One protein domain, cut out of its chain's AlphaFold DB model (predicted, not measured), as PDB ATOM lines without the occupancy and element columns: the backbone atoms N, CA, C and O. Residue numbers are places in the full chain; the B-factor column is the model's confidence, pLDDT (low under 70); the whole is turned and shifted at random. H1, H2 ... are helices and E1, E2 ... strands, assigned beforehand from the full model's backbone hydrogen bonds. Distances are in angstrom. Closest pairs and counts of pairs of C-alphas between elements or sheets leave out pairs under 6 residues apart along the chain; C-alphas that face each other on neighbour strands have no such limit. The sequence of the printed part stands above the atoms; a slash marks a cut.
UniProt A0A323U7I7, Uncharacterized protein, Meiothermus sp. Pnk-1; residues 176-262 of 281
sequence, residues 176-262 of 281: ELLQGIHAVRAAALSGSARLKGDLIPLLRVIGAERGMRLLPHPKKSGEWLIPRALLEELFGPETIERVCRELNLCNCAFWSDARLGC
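What this domain is: This is residues 176 to 262 of the 281 residues of an uncharacterized protein of Meiothermus sp. Pnk-1 (UniProt A0A323U7I7). Two helices, H1 and H3, run side by side from a tiny two-stranded ladder, E1 beside E2, each strand leading straight into one of them; H4 crosses this pair on one side and H2 lies on the other side. Residues 210 to 223 make a long loop between H2 and E2, and residues 248 to 262 form a tail without a named element after H4. The printed part has 87 residues, with four named helices and two named strands in the order E1, H1, H2, E2, H3, H4; the class is mostly helix, and the sheet, in the order E1 - E2, is antiparallel. The whole is compact, with a radius of gyration of the C-alphas of 12.4 A and spans of 35 by 28 by 23 A.

Where its parts are: Find C-alpha 177 at (231.163, 346.271, 287.086); there E1 begins, residues 177 to 179. H1 follows at once, residues 180 to 189, 14.4 A long. Next comes H2, residues 199 to 209, 15.3 A long, beginning at C-alpha 199 at (237.452, 352.394, 300.659). E2 is residues 224 to 227, 10.0 A long, and H3 is residues 228 to 235, 10.2 A long. H4, residues 237 to 247, is 15.3 A long and ends at C-alpha 247 at (221.957, 356.132, 291.734).

How they stand to each other: Start at H1, the hub, which touches three helices. It touches H3 at a shallow tilt of 25 degrees, the same way, with the C-alphas of Ala 186 and Phe 235 closest at 6.4 A. It touches H4 at a steep tilt of 66 degrees, opposite ways; the closest C-alphas, of Ala 186 and Val 243, are 6.2 A apart. It touches H2 about perpendicular, at 77 degrees, with the C-alphas of Gly 180 and Ile 200 closest at 6.9 A. H3 touches H4, only just about perpendicular at 71 degrees; the C-alphas of Glu 232 and Ile 240 are closest, 6.1 A apart. H2 and H4 are apart. Between the antiparallel strands E1 and E2, look for N 178 and O 226 at 2.8 A, within hydrogen-bond range. In H1, H2, H3 and H4 every O i to N i+4 pair is within hydrogen-bond range.

The domain as a whole: The C-alphas farthest apart are those of Glu 209 and Cys 262, at 35.5 A. The printed part has no cut; the link from H2 to E2 is long, with 14 residues. The model's mean pLDDT over the printed part is 74.0, and it is under 70 in residues 193 to 197, 216 to 222 and 248 to 262.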
ATOM      1  N   GLU A 176     229.091 341.870 286.379       73.62
ATOM      2  CA  GLU A 176     228.780 343.314 286.326       73.62
ATOM      3  C   GLU A 176     229.841 344.167 287.057       73.62
ATOM      4  O   GLU A 176     230.316 343.792 288.128       73.62
ATOM      5  N   LEU A 177     230.230 345.311 286.479       75.81
ATOM      6  CA  LEU A 177     231.163 346.271 287.086       75.81
ATOM      7  C   LEU A 177     230.422 347.555 287.460       75.81
ATOM      8  O   LEU A 177     229.735 348.140 286.625       75.81
ATOM      9  N   LEU A 178     230.636 348.030 288.684       78.12
ATOM     10  CA  LEU A 178     230.055 349.255 289.226       78.12
ATOM     11  C   LEU A 178     231.137 350.317 289.465       78.12
ATOM     12  O   LEU A 178     232.297 349.998 289.713       78.12
ATOM     13  N   GLN A 179     230.772 351.598 289.396       77.88
ATOM     14  CA  GLN A 179     231.696 352.704 289.700       77.88
ATOM     15  C   GLN A 179     231.986 352.806 291.206       77.88
ATOM     16  O   GLN A 179     231.178 352.393 292.039       77.88
ATOM     17  N   GLY A 180     233.087 353.459 291.578       78.69
ATOM     18  CA  GLY A 180     233.478 353.715 292.963       78.69
ATOM     19  C   GLY A 180     232.423 354.467 293.776       78.69
ATOM     20  O   GLY A 180     232.279 354.214 294.973       78.69
ATOM     21  N   ILE A 181     231.610 355.313 293.136       79.56
ATOM     22  CA  ILE A 181     230.461 355.964 293.787       79.56
ATOM     23  C   ILE A 181     229.451 354.957 294.366       79.56
ATOM     24  O   ILE A 181     228.886 355.220 295.430       79.56
ATOM     25  N   HIS A 182     229.279 353.784 293.742       85.31
ATOM     26  CA  HIS A 182     228.405 352.728 294.254       85.31
ATOM     27  C   HIS A 182     228.960 352.161 295.561       85.31
ATOM     28  O   HIS A 182     228.230 352.046 296.541       85.31
ATOM     29  N   ALA A 183     230.269 351.902 295.622       86.69
ATOM     30  CA  ALA A 183     230.926 351.456 296.847       86.69
ATOM     31  C   ALA A 183     230.810 352.499 297.967       86.69
ATOM     32  O   ALA A 183     230.471 352.162 299.100       86.69
ATOM     33  N   VAL A 184     231.038 353.782 297.659       84.06
ATOM     34  CA  VAL A 184     230.914 354.875 298.640       84.06
ATOM     35  C   VAL A 184     229.484 354.976 299.175       84.06
ATOM     36  O   VAL A 184     229.289 355.162 300.379       84.06
ATOM     37  N   ARG A 185     228.476 354.838 298.305       84.56
ATOM     38  CA  ARG A 185     227.068 354.870 298.709       84.56
ATOM     39  C   ARG A 185     226.680 353.633 299.520       84.56
ATOM     40  O   ARG A 185     226.019 353.793 300.542       84.56
ATOM     41  N   ALA A 186     227.145 352.446 299.130       87.50
ATOM     42  CA  ALA A 186     226.945 351.209 299.881       87.50
ATOM     43  C   ALA A 186     227.539 351.322 301.292       87.50
ATOM     44  O   ALA A 186     226.839 351.113 302.280       87.50
ATOM     45  N   ALA A 187     228.782 351.797 301.405       85.06
ATOM     46  CA  ALA A 187     229.421 352.043 302.693       85.06
ATOM     47  C   ALA A 187     228.641 353.044 303.556       85.06
ATOM     48  O   ALA A 187     228.547 352.855 304.767       85.06
ATOM     49  N   ALA A 188     228.054 354.087 302.962       83.44
ATOM     50  CA  ALA A 188     227.215 355.030 303.695       83.44
ATOM     51  C   ALA A 188     225.927 354.381 304.231       83.44
ATOM     52  O   ALA A 188     225.601 354.567 305.403       83.44
ATOM     53  N   LEU A 189     225.227 353.596 303.404       83.56
ATOM     54  CA  LEU A 189     223.996 352.900 303.800       83.56
ATOM     55  C   LEU A 189     224.241 351.837 304.877       83.56
ATOM     56  O   LEU A 189     223.390 351.633 305.737       83.56
ATOM     57  N   SER A 190     225.418 351.215 304.872       78.88
ATOM     58  CA  SER A 190     225.805 350.187 305.841       78.88
ATOM     59  C   SER A 190     226.529 350.740 307.079       78.88
ATOM     60  O   SER A 190     227.190 349.990 307.795       78.88
ATOM     61  N   GLY A 191     226.484 352.054 307.332       74.19
ATOM     62  CA  GLY A 191     227.095 352.663 308.526       74.19
ATOM     63  C   GLY A 191     228.632 352.685 308.535       74.19
ATOM     64  O   GLY A 191     229.248 352.972 309.555       74.19
ATOM     65  N   SER A 192     229.268 352.425 307.393       74.88
ATOM     66  CA  SER A 192     230.725 352.406 307.197       74.88
ATOM     67  C   SER A 192     231.243 353.651 306.456       74.88
ATOM     68  O   SER A 192     232.338 353.646 305.891       74.88
ATOM     69  N   ALA A 193     230.481 354.753 306.488       69.69
ATOM     70  CA  ALA A 193     230.782 356.015 305.795       69.69
ATOM     71  C   ALA A 193     232.170 356.602 306.124       69.69
ATOM     72  O   ALA A 193     232.765 357.314 305.314       69.69
ATOM     73  N   ARG A 194     232.710 356.273 307.305       68.94
ATOM     74  CA  ARG A 194     234.035 356.695 307.788       68.94
ATOM     75  C   ARG A 194     235.203 356.255 306.895       68.94
ATOM     76  O   ARG A 194     236.282 356.822 306.996       68.94
ATOM     77  N   LEU A 195     234.999 355.268 306.021       68.62
ATOM     78  CA  LEU A 195     236.043 354.712 305.156       68.62
ATOM     79  C   LEU A 195     236.190 355.442 303.816       68.62
ATOM     80  O   LEU A 195     236.976 355.001 302.989       68.62
ATOM     81  N   LYS A 196     235.474 356.548 303.571       68.00
ATOM     82  CA  LYS A 196     235.382 357.194 302.245       68.00
ATOM     83  C   LYS A 196     236.728 357.405 301.524       68.00
ATOM     84  O   LYS A 196     236.774 357.229 300.313       68.00
ATOM     85  N   GLY A 197     237.797 357.763 302.243       69.88
ATOM     86  CA  GLY A 197     239.135 357.959 301.661       69.88
ATOM     87  C   GLY A 197     239.898 356.664 301.355       69.88
ATOM     88  O   GLY A 197     240.630 356.604 300.373       69.88
ATOM     89  N   ASP A 198     239.672 355.613 302.144       76.12
ATOM     90  CA  ASP A 198     240.421 354.353 302.056       76.12
ATOM     91  C   ASP A 198     239.627 353.227 301.404       76.12
ATOM     92  O   ASP A 198     240.170 352.154 301.166       76.12
ATOM     93  N   LEU A 199     238.345 353.444 301.119       82.88
ATOM     94  CA  LEU A 199     237.452 352.394 300.659       82.88
ATOM     95  C   LEU A 199     237.946 351.778 299.351       82.88
ATOM     96  O   LEU A 199     238.096 350.569 299.266       82.88
ATOM     97  N   ILE A 200     238.250 352.599 298.347       82.94
ATOM     98  CA  ILE A 200     238.741 352.103 297.056       82.94
ATOM     99  C   ILE A 200     240.108 351.411 297.208       82.94
ATOM    100  O   ILE A 200     240.250 350.284 296.735       82.94
ATOM    101  N   PRO A 201     241.102 352.002 297.906       80.50
ATOM    102  CA  PRO A 201     242.315 351.295 298.304       80.50
ATOM    103  C   PRO A 201     242.101 349.925 298.943       80.50
ATOM    104  O   PRO A 201     242.734 348.955 298.533       80.50
ATOM    105  N   LEU A 202     241.202 349.851 299.918       81.94
ATOM    106  CA  LEU A 202     240.887 348.650 300.674       81.94
ATOM    107  C   LEU A 202     240.234 347.590 299.781       81.94
ATOM    108  O   LEU A 202     240.655 346.437 299.791       81.94
ATOM    109  N   LEU A 203     239.275 347.993 298.946       85.88
ATOM    110  CA  LEU A 203     238.616 347.112 297.983       85.88
ATOM    111  C   LEU A 203     239.585 346.551 296.943       85.88
ATOM    112  O   LEU A 203     239.402 345.419 296.515       85.88
ATOM    113  N   ARG A 204     240.636 347.289 296.561       82.38
ATOM    114  CA  ARG A 204     241.677 346.761 295.660       82.38
ATOM    115  C   ARG A 204     242.436 345.598 296.292       82.38
ATOM    116  O   ARG A 204     242.697 344.616 295.605       82.38
ATOM    117  N   VAL A 205     242.777 345.709 297.577       78.81
ATOM    118  CA  VAL A 205     243.484 344.644 298.302       78.81
ATOM    119  C   VAL A 205     242.563 343.451 298.526       78.81
ATOM    120  O   VAL A 205     242.930 342.337 298.170       78.81
ATOM    121  N   ILE A 206     241.354 343.689 299.047       83.50
ATOM    122  CA  ILE A 206     240.366 342.628 299.289       83.50
ATOM    123  C   ILE A 206     240.019 341.925 297.976       83.50
ATOM    124  O   ILE A 206     240.036 340.704 297.919       83.50
ATOM    125  N   GLY A 207     239.754 342.680 296.910       81.75
ATOM    126  CA  GLY A 207     239.474 342.122 295.593       81.75
ATOM    127  C   GLY A 207     240.598 341.208 295.109       81.75
ATOM    128  O   GLY A 207     240.338 340.062 294.766       81.75
ATOM    129  N   ALA A 208     241.857 341.655 295.188       76.38
ATOM    130  CA  ALA A 208     243.009 340.834 294.812       76.38
ATOM    131  C   ALA A 208     243.123 339.535 295.636       76.38
ATOM    132  O   ALA A 208     243.414 338.484 295.073       76.38
ATOM    133  N   GLU A 209     242.848 339.577 296.944       76.06
ATOM    134  CA  GLU A 209     242.800 338.376 297.799       76.06
ATOM    135  C   GLU A 209     241.669 337.409 297.412       76.06
ATOM    136  O   GLU A 209     241.754 336.215 297.692       76.06
ATOM    137  N   ARG A 210     240.611 337.917 296.772       78.31
ATOM    138  CA  ARG A 210     239.442 337.152 296.320       78.31
ATOM    139  C   ARG A 210     239.475 336.794 294.832       78.31
ATOM    140  O   ARG A 210     238.474 336.303 294.326       78.31
ATOM    141  N   GLY A 211     240.575 337.069 294.131       75.19
ATOM    142  CA  GLY A 211     240.678 336.931 292.670       75.19
ATOM    143  C   GLY A 211     240.007 338.065 291.880       75.19
ATOM    144  O   GLY A 211     240.406 338.357 290.762       75.19
ATOM    145  N   MET A 212     239.096 338.813 292.503       79.50
ATOM    146  CA  MET A 212     238.309 339.874 291.877       79.50
ATOM    147  C   MET A 212     239.112 341.163 291.650       79.50
ATOM    148  O   MET A 212     239.315 341.985 292.552       79.50
ATOM    149  N   ARG A 213     239.532 341.408 290.407       77.75
ATOM    150  CA  ARG A 213     240.327 342.597 290.062       77.75
ATOM    151  C   ARG A 213     239.469 343.859 289.903       77.75
ATOM    152  O   ARG A 213     238.532 343.906 289.111       77.75
ATOM    153  N   LEU A 214     239.864 344.938 290.583       79.94
ATOM    154  CA  LEU A 214     239.357 346.288 290.303       79.94
ATOM    155  C   LEU A 214     240.088 346.883 289.095       79.94
ATOM    156  O   LEU A 214     241.318 346.815 289.007       79.94
ATOM    157  N   LEU A 215     239.344 347.529 288.199       73.06
ATOM    158  CA  LEU A 215     239.878 348.113 286.968       73.06
ATOM    159  C   LEU A 215     239.877 349.644 287.053       73.06
ATOM    160  O   LEU A 215     238.931 350.221 287.583       73.06
ATOM    161  N   PRO A 216     240.901 350.348 286.549       65.62
ATOM    162  CA  PRO A 216     240.851 351.803 286.477       65.62
ATOM    163  C   PRO A 216     239.747 352.244 285.511       65.62
ATOM    164  O   PRO A 216     239.551 351.641 284.454       65.62
ATOM    165  N   HIS A 217     239.040 353.323 285.841       65.31
ATOM    166  CA  HIS A 217     238.049 353.876 284.934       65.31
ATOM    167  C   HIS A 217     238.757 354.507 283.719       65.31
ATOM    168  O   HIS A 217     239.606 355.386 283.877       65.31
ATOM    169  N   PRO A 218     238.364 354.154 282.488       48.69
ATOM    170  CA  PRO A 218     239.097 354.518 281.273       48.69
ATOM    171  C   PRO A 218     239.111 356.025 280.973       48.69
ATOM    172  O   PRO A 218     240.053 356.536 280.378       48.69
ATOM    173  N   LYS A 219     238.059 356.747 281.380       50.59
ATOM    174  CA  LYS A 219     237.874 358.188 281.094       50.59
ATOM    175  C   LYS A 219     237.965 359.126 282.300       50.59
ATOM    176  O   LYS A 219     237.926 360.339 282.126       50.59
ATOM    177  N   LYS A 220     238.022 358.596 283.522       55.56
ATOM    178  CA  LYS A 220     237.940 359.389 284.755       55.56
ATOM    179  C   LYS A 220     239.174 359.078 285.586       55.56
ATOM    180  O   LYS A 220     239.256 358.021 286.204       55.56
ATOM    181  N   SER A 221     240.144 359.986 285.561       64.06
ATOM    182  CA  SER A 221     241.355 359.839 286.369       64.06
ATOM    183  C   SER A 221     240.984 359.713 287.849       64.06
ATOM    184  O   SER A 221     240.200 360.512 288.356       64.06
ATOM    185  N   GLY A 222     241.525 358.697 288.524       66.19
ATOM    186  CA  GLY A 222     241.261 358.419 289.941       66.19
ATOM    187  C   GLY A 222     240.000 357.597 290.233       66.19
ATOM    188  O   GLY A 222     239.826 357.169 291.372       66.19
ATOM    189  N   GLU A 223     239.158 357.321 289.236       71.25
ATOM    190  CA  GLU A 223     237.960 356.488 289.388       71.25
ATOM    191  C   GLU A 223     238.277 355.011 289.097       71.25
ATOM    192  O   GLU A 223     239.160 354.701 288.292       71.25
ATOM    193  N   TRP A 224     237.549 354.095 289.740       77.31
ATOM    194  CA  TRP A 224     237.738 352.648 289.611       77.31
ATOM    195  C   TRP A 224     236.406 351.939 289.348       77.31
ATOM    196  O   TRP A 224     235.367 352.321 289.879       77.31
ATOM    197  N   LEU A 225     236.464 350.897 288.527       75.06
ATOM    198  CA  LEU A 225     235.402 349.938 288.272       75.06
ATOM    199  C   LEU A 225     235.599 348.737 289.199       75.06
ATOM    200  O   LEU A 225     236.694 348.175 289.285       75.06
ATOM    201  N   ILE A 226     234.535 348.367 289.897       83.38
ATOM    202  CA  ILE A 226     234.540 347.398 290.985       83.38
ATOM    203  C   ILE A 226     233.571 346.272 290.634       83.38
ATOM    204  O   ILE A 226     232.427 346.569 290.284       83.38
ATOM    205  N   PRO A 227     233.978 344.998 290.741       84.81
ATOM    206  CA  PRO A 227     233.066 343.876 290.558       84.81
ATOM    207  C   PRO A 227     231.847 343.991 291.476       84.81
ATOM    208  O   PRO A 227     231.987 344.161 292.689       84.81
ATOM    209  N   ARG A 228     230.642 343.889 290.906       84.69
ATOM    210  CA  ARG A 228     229.382 343.882 291.660       84.69
ATOM    211  C   ARG A 228     229.391 342.770 292.702       84.69
ATOM    212  O   ARG A 228     229.069 343.047 293.848       84.69
ATOM    213  N   ALA A 229     229.868 341.580 292.336       86.44
ATOM    214  CA  ALA A 229     230.003 340.442 293.245       86.44
ATOM    215  C   ALA A 229     230.835 340.772 294.497       86.44
ATOM    216  O   ALA A 229     230.441 340.413 295.603       86.44
ATOM    217  N   LEU A 230     231.930 341.532 294.351       89.00
ATOM    218  CA  LEU A 230     232.726 341.990 295.494       89.00
ATOM    219  C   LEU A 230     231.907 342.917 296.398       89.00
ATOM    220  O   LEU A 230     231.964 342.820 297.618       89.00
ATOM    221  N   LEU A 231     231.140 343.837 295.812       89.81
ATOM    222  CA  LEU A 231     230.296 344.741 296.586       89.81
ATOM    223  C   LEU A 231     229.130 344.003 297.262       89.81
ATOM    224  O   LEU A 231     228.793 344.316 298.399       89.81
ATOM    225  N   GLU A 232     228.539 343.006 296.610       90.88
ATOM    226  CA  GLU A 232     227.472 342.183 297.185       90.88
ATOM    227  C   GLU A 232     227.987 341.298 298.322       90.88
ATOM    228  O   GLU A 232     227.318 341.197 299.347       90.88
ATOM    229  N   GLU A 233     229.195 340.737 298.200       89.00
ATOM    230  CA  GLU A 233     229.846 339.995 299.286       89.00
ATOM    231  C   GLU A 233     230.044 340.876 300.528       89.00
ATOM    232  O   GLU A 233     229.814 340.433 301.652       89.00
ATOM    233  N   LEU A 234     230.470 342.129 300.340       88.06
ATOM    234  CA  LEU A 234     230.853 343.014 301.443       88.06
ATOM    235  C   LEU A 234     229.670 343.760 302.070       88.06
ATOM    236  O   LEU A 234     229.644 343.958 303.284       88.06
ATOM    237  N   PHE A 235     228.721 344.222 301.253       87.94
ATOM    238  CA  PHE A 235     227.620 345.097 301.678       87.94
ATOM    239  C   PHE A 235     226.251 344.401 301.674       87.94
ATOM    240  O   PHE A 235     225.286 344.965 302.200       87.94
ATOM    241  N   GLY A 236     226.159 343.195 301.116       88.94
ATOM    242  CA  GLY A 236     224.913 342.460 300.911       88.94
ATOM    243  C   GLY A 236     224.222 342.834 299.591       88.94
ATOM    244  O   GLY A 236     224.228 344.011 299.201       88.94
ATOM    245  N   PRO A 237     223.595 341.865 298.898       88.88
ATOM    246  CA  PRO A 237     222.956 342.092 297.603       88.88
ATOM    247  C   PRO A 237     221.814 343.110 297.674       88.88
ATOM    248  O   PRO A 237     221.657 343.929 296.770       88.88
ATOM    249  N   GLU A 238     221.058 343.151 298.775       89.62
ATOM    250  CA  GLU A 238     219.959 344.103 298.952       89.62
ATOM    251  C   GLU A 238     220.460 345.548 299.044       89.62
ATOM    252  O   GLU A 238     219.822 346.467 298.518       89.62
ATOM    253  N   THR A 239     221.612 345.756 299.691       89.19
ATOM    254  CA  THR A 239     222.253 347.072 299.770       89.19
ATOM    255  C   THR A 239     222.686 347.523 298.386       89.19
ATOM    256  O   THR A 239     222.395 348.656 298.006       89.19
ATOM    257  N   ILE A 240     223.342 346.653 297.616       90.19
ATOM    258  CA  ILE A 240     223.826 347.001 296.275       90.19
ATOM    259  C   ILE A 240     222.666 347.282 295.327       90.19
ATOM    260  O   ILE A 240     222.670 348.311 294.658       90.19
ATOM    261  N   GLU A 241     221.615 346.469 295.363       87.56
ATOM    262  CA  GLU A 241     220.417 346.703 294.560       87.56
ATOM    263  C   GLU A 241     219.726 348.026 294.923       87.56
ATOM    264  O   GLU A 241     219.218 348.756 294.069       87.56
ATOM    265  N   ARG A 242     219.705 348.383 296.211       87.25
ATOM    266  CA  ARG A 242     219.219 349.693 296.650       87.25
ATOM    267  C   ARG A 242     220.109 350.830 296.142       87.25
ATOM    268  O   ARG A 242     219.574 351.834 295.685       87.25
ATOM    269  N   VAL A 243     221.433 350.687 296.206       86.31
ATOM    270  CA  VAL A 243     222.386 351.689 295.701       86.31
ATOM    271  C   VAL A 243     222.205 351.907 294.204       86.31
ATOM    272  O   VAL A 243     222.102 353.054 293.781       86.31
ATOM    273  N   CYS A 244     222.119 350.833 293.419       81.44
ATOM    274  CA  CYS A 244     221.898 350.909 291.977       81.44
ATOM    275  C   CYS A 244     220.596 351.650 291.654       81.44
ATOM    276  O   CYS A 244     220.595 352.523 290.793       81.44
ATOM    277  N   ARG A 245     219.511 351.391 292.396       76.94
ATOM    278  CA  ARG A 245     218.245 352.129 292.244       76.94
ATOM    279  C   ARG A 245     218.345 353.599 292.652       76.94
ATOM    280  O   ARG A 245     217.815 354.451 291.951       76.94
ATOM    281  N   GLU A 246     219.004 353.909 293.770       77.50
ATOM    282  CA  GLU A 246     219.181 355.295 294.234       77.50
ATOM    283  C   GLU A 246     220.054 356.113 293.277       77.50
ATOM    284  O   GLU A 246     219.808 357.303 293.086       77.50
ATOM    285  N   LEU A 247     221.071 355.484 292.688       71.06
ATOM    286  CA  LEU A 247     221.957 356.132 291.734       71.06
ATOM    287  C   LEU A 247     221.363 356.161 290.327       71.06
ATOM    288  O   LEU A 247     221.640 357.119 289.633       71.06
ATOM    289  N   ASN A 248     220.505 355.216 289.929       63.09
ATOM    290  CA  ASN A 248     219.834 355.172 288.622       63.09
ATOM    291  C   ASN A 248     218.297 355.172 288.766       63.09
ATOM    292  O   ASN A 248     217.617 354.201 288.428       63.09
ATOM    293  N   LEU A 249     217.735 356.285 289.253       49.31
ATOM    294  CA  LEU A 249     216.305 356.411 289.593       49.31
ATOM    295  C   LEU A 249     215.339 356.132 288.425       49.31
ATOM    296  O   LEU A 249     214.192 355.758 288.662       49.31
ATOM    297  N   CYS A 250     215.773 356.316 287.174       47.50
ATOM    298  CA  CYS A 250     214.953 356.068 285.983       47.50
ATOM    299  C   CYS A 250     215.249 354.730 285.286       47.50
ATOM    300  O   CYS A 250     214.677 354.465 284.230       47.50
ATOM    301  N   ASN A 251     216.128 353.898 285.858       48.31
ATOM    302  CA  ASN A 251     216.561 352.614 285.299       48.31
ATOM    303  C   ASN A 251     217.077 352.727 283.848       48.31
ATOM    304  O   ASN A 251     216.912 351.831 283.021       48.31
ATOM    305  N   CYS A 252     217.658 353.879 283.511       50.59
ATOM    306  CA  CYS A 252     218.043 354.207 282.148       50.59
ATOM    307  C   CYS A 252     219.421 353.619 281.845       50.59
ATOM    308  O   CYS A 252     220.386 353.895 282.558       50.59
ATOM    309  N   ALA A 253     219.539 352.878 280.739       49.03
ATOM    310  CA  ALA A 253     220.818 352.361 280.237       49.03
ATOM    311  C   ALA A 253     221.828 353.474 279.887       49.03
ATOM    312  O   ALA A 253     223.016 353.215 279.717       49.03
ATOM    313  N   PHE A 254     221.354 354.719 279.784       48.53
ATOM    314  CA  PHE A 254     222.158 355.902 279.498       48.53
ATOM    315  C   PHE A 254     222.384 356.794 280.719       48.53
ATOM    316  O   PHE A 254     222.861 357.912 280.547       48.53
ATOM    317  N   TRP A 255     222.026 356.381 281.936       51.38
ATOM    318  CA  TRP A 255     222.288 357.184 283.130       51.38
ATOM    319  C   TRP A 255     223.797 357.410 283.348       51.38
ATOM    320  O   TRP A 255     224.624 356.529 283.128       51.38
ATOM    321  N   SER A 256     224.163 358.623 283.759       51.28
ATOM    322  CA  SER A 256     225.532 359.049 284.041       51.28
ATOM    323  C   SER A 256     225.644 359.580 285.461       51.28
ATOM    324  O   SER A 256     225.230 360.703 285.760       51.28
ATOM    325  N   ASP A 257     226.345 358.823 286.302       52.25
ATOM    326  CA  ASP A 257     226.686 359.228 287.670       52.25
ATOM    327  C   ASP A 257     227.503 360.527 287.712       52.25
ATOM    328  O   ASP A 257     227.409 361.296 288.662       52.25
ATOM    329  N   ALA A 258     228.281 360.817 286.659       48.03
ATOM    330  CA  ALA A 258     229.082 362.044 286.575       48.03
ATOM    331  C   ALA A 258     228.223 363.306 286.395       48.03
ATOM    332  O   ALA A 258     228.671 364.407 286.701       48.03
ATOM    333  N   ARG A 259     227.016 363.146 285.843       47.59
ATOM    334  CA  ARG A 259     226.059 364.230 285.608       47.59
ATOM    335  C   ARG A 259     224.876 364.180 286.571       47.59
ATOM    336  O   ARG A 259     224.022 365.051 286.465       47.59
ATOM    337  N   LEU A 260     224.815 363.171 287.449       50.53
ATOM    338  CA  LEU A 260     223.623 362.836 288.236       50.53
ATOM    339  C   LEU A 260     222.357 362.847 287.348       50.53
ATOM    340  O   LEU A 260     221.338 363.430 287.707       50.53
ATOM    341  N   GLY A 261     222.460 362.286 286.134       53.06
ATOM    342  CA  GLY A 261     221.445 362.444 285.088       53.06
ATOM    343  C   GLY A 261     221.773 361.701 283.789       53.06
ATOM    344  O   GLY A 261     222.734 360.943 283.720       53.06
ATOM    345  N   CYS A 262     221.003 361.920 282.718       52.44
ATOM    346  CA  CYS A 262     221.203 361.234 281.432       52.44
ATOM    347  C   CYS A 262     222.560 361.573 280.763       52.44
ATOM    348  O   CYS A 262     222.872 362.725 280.440       52.44
TER     349      CYS A 262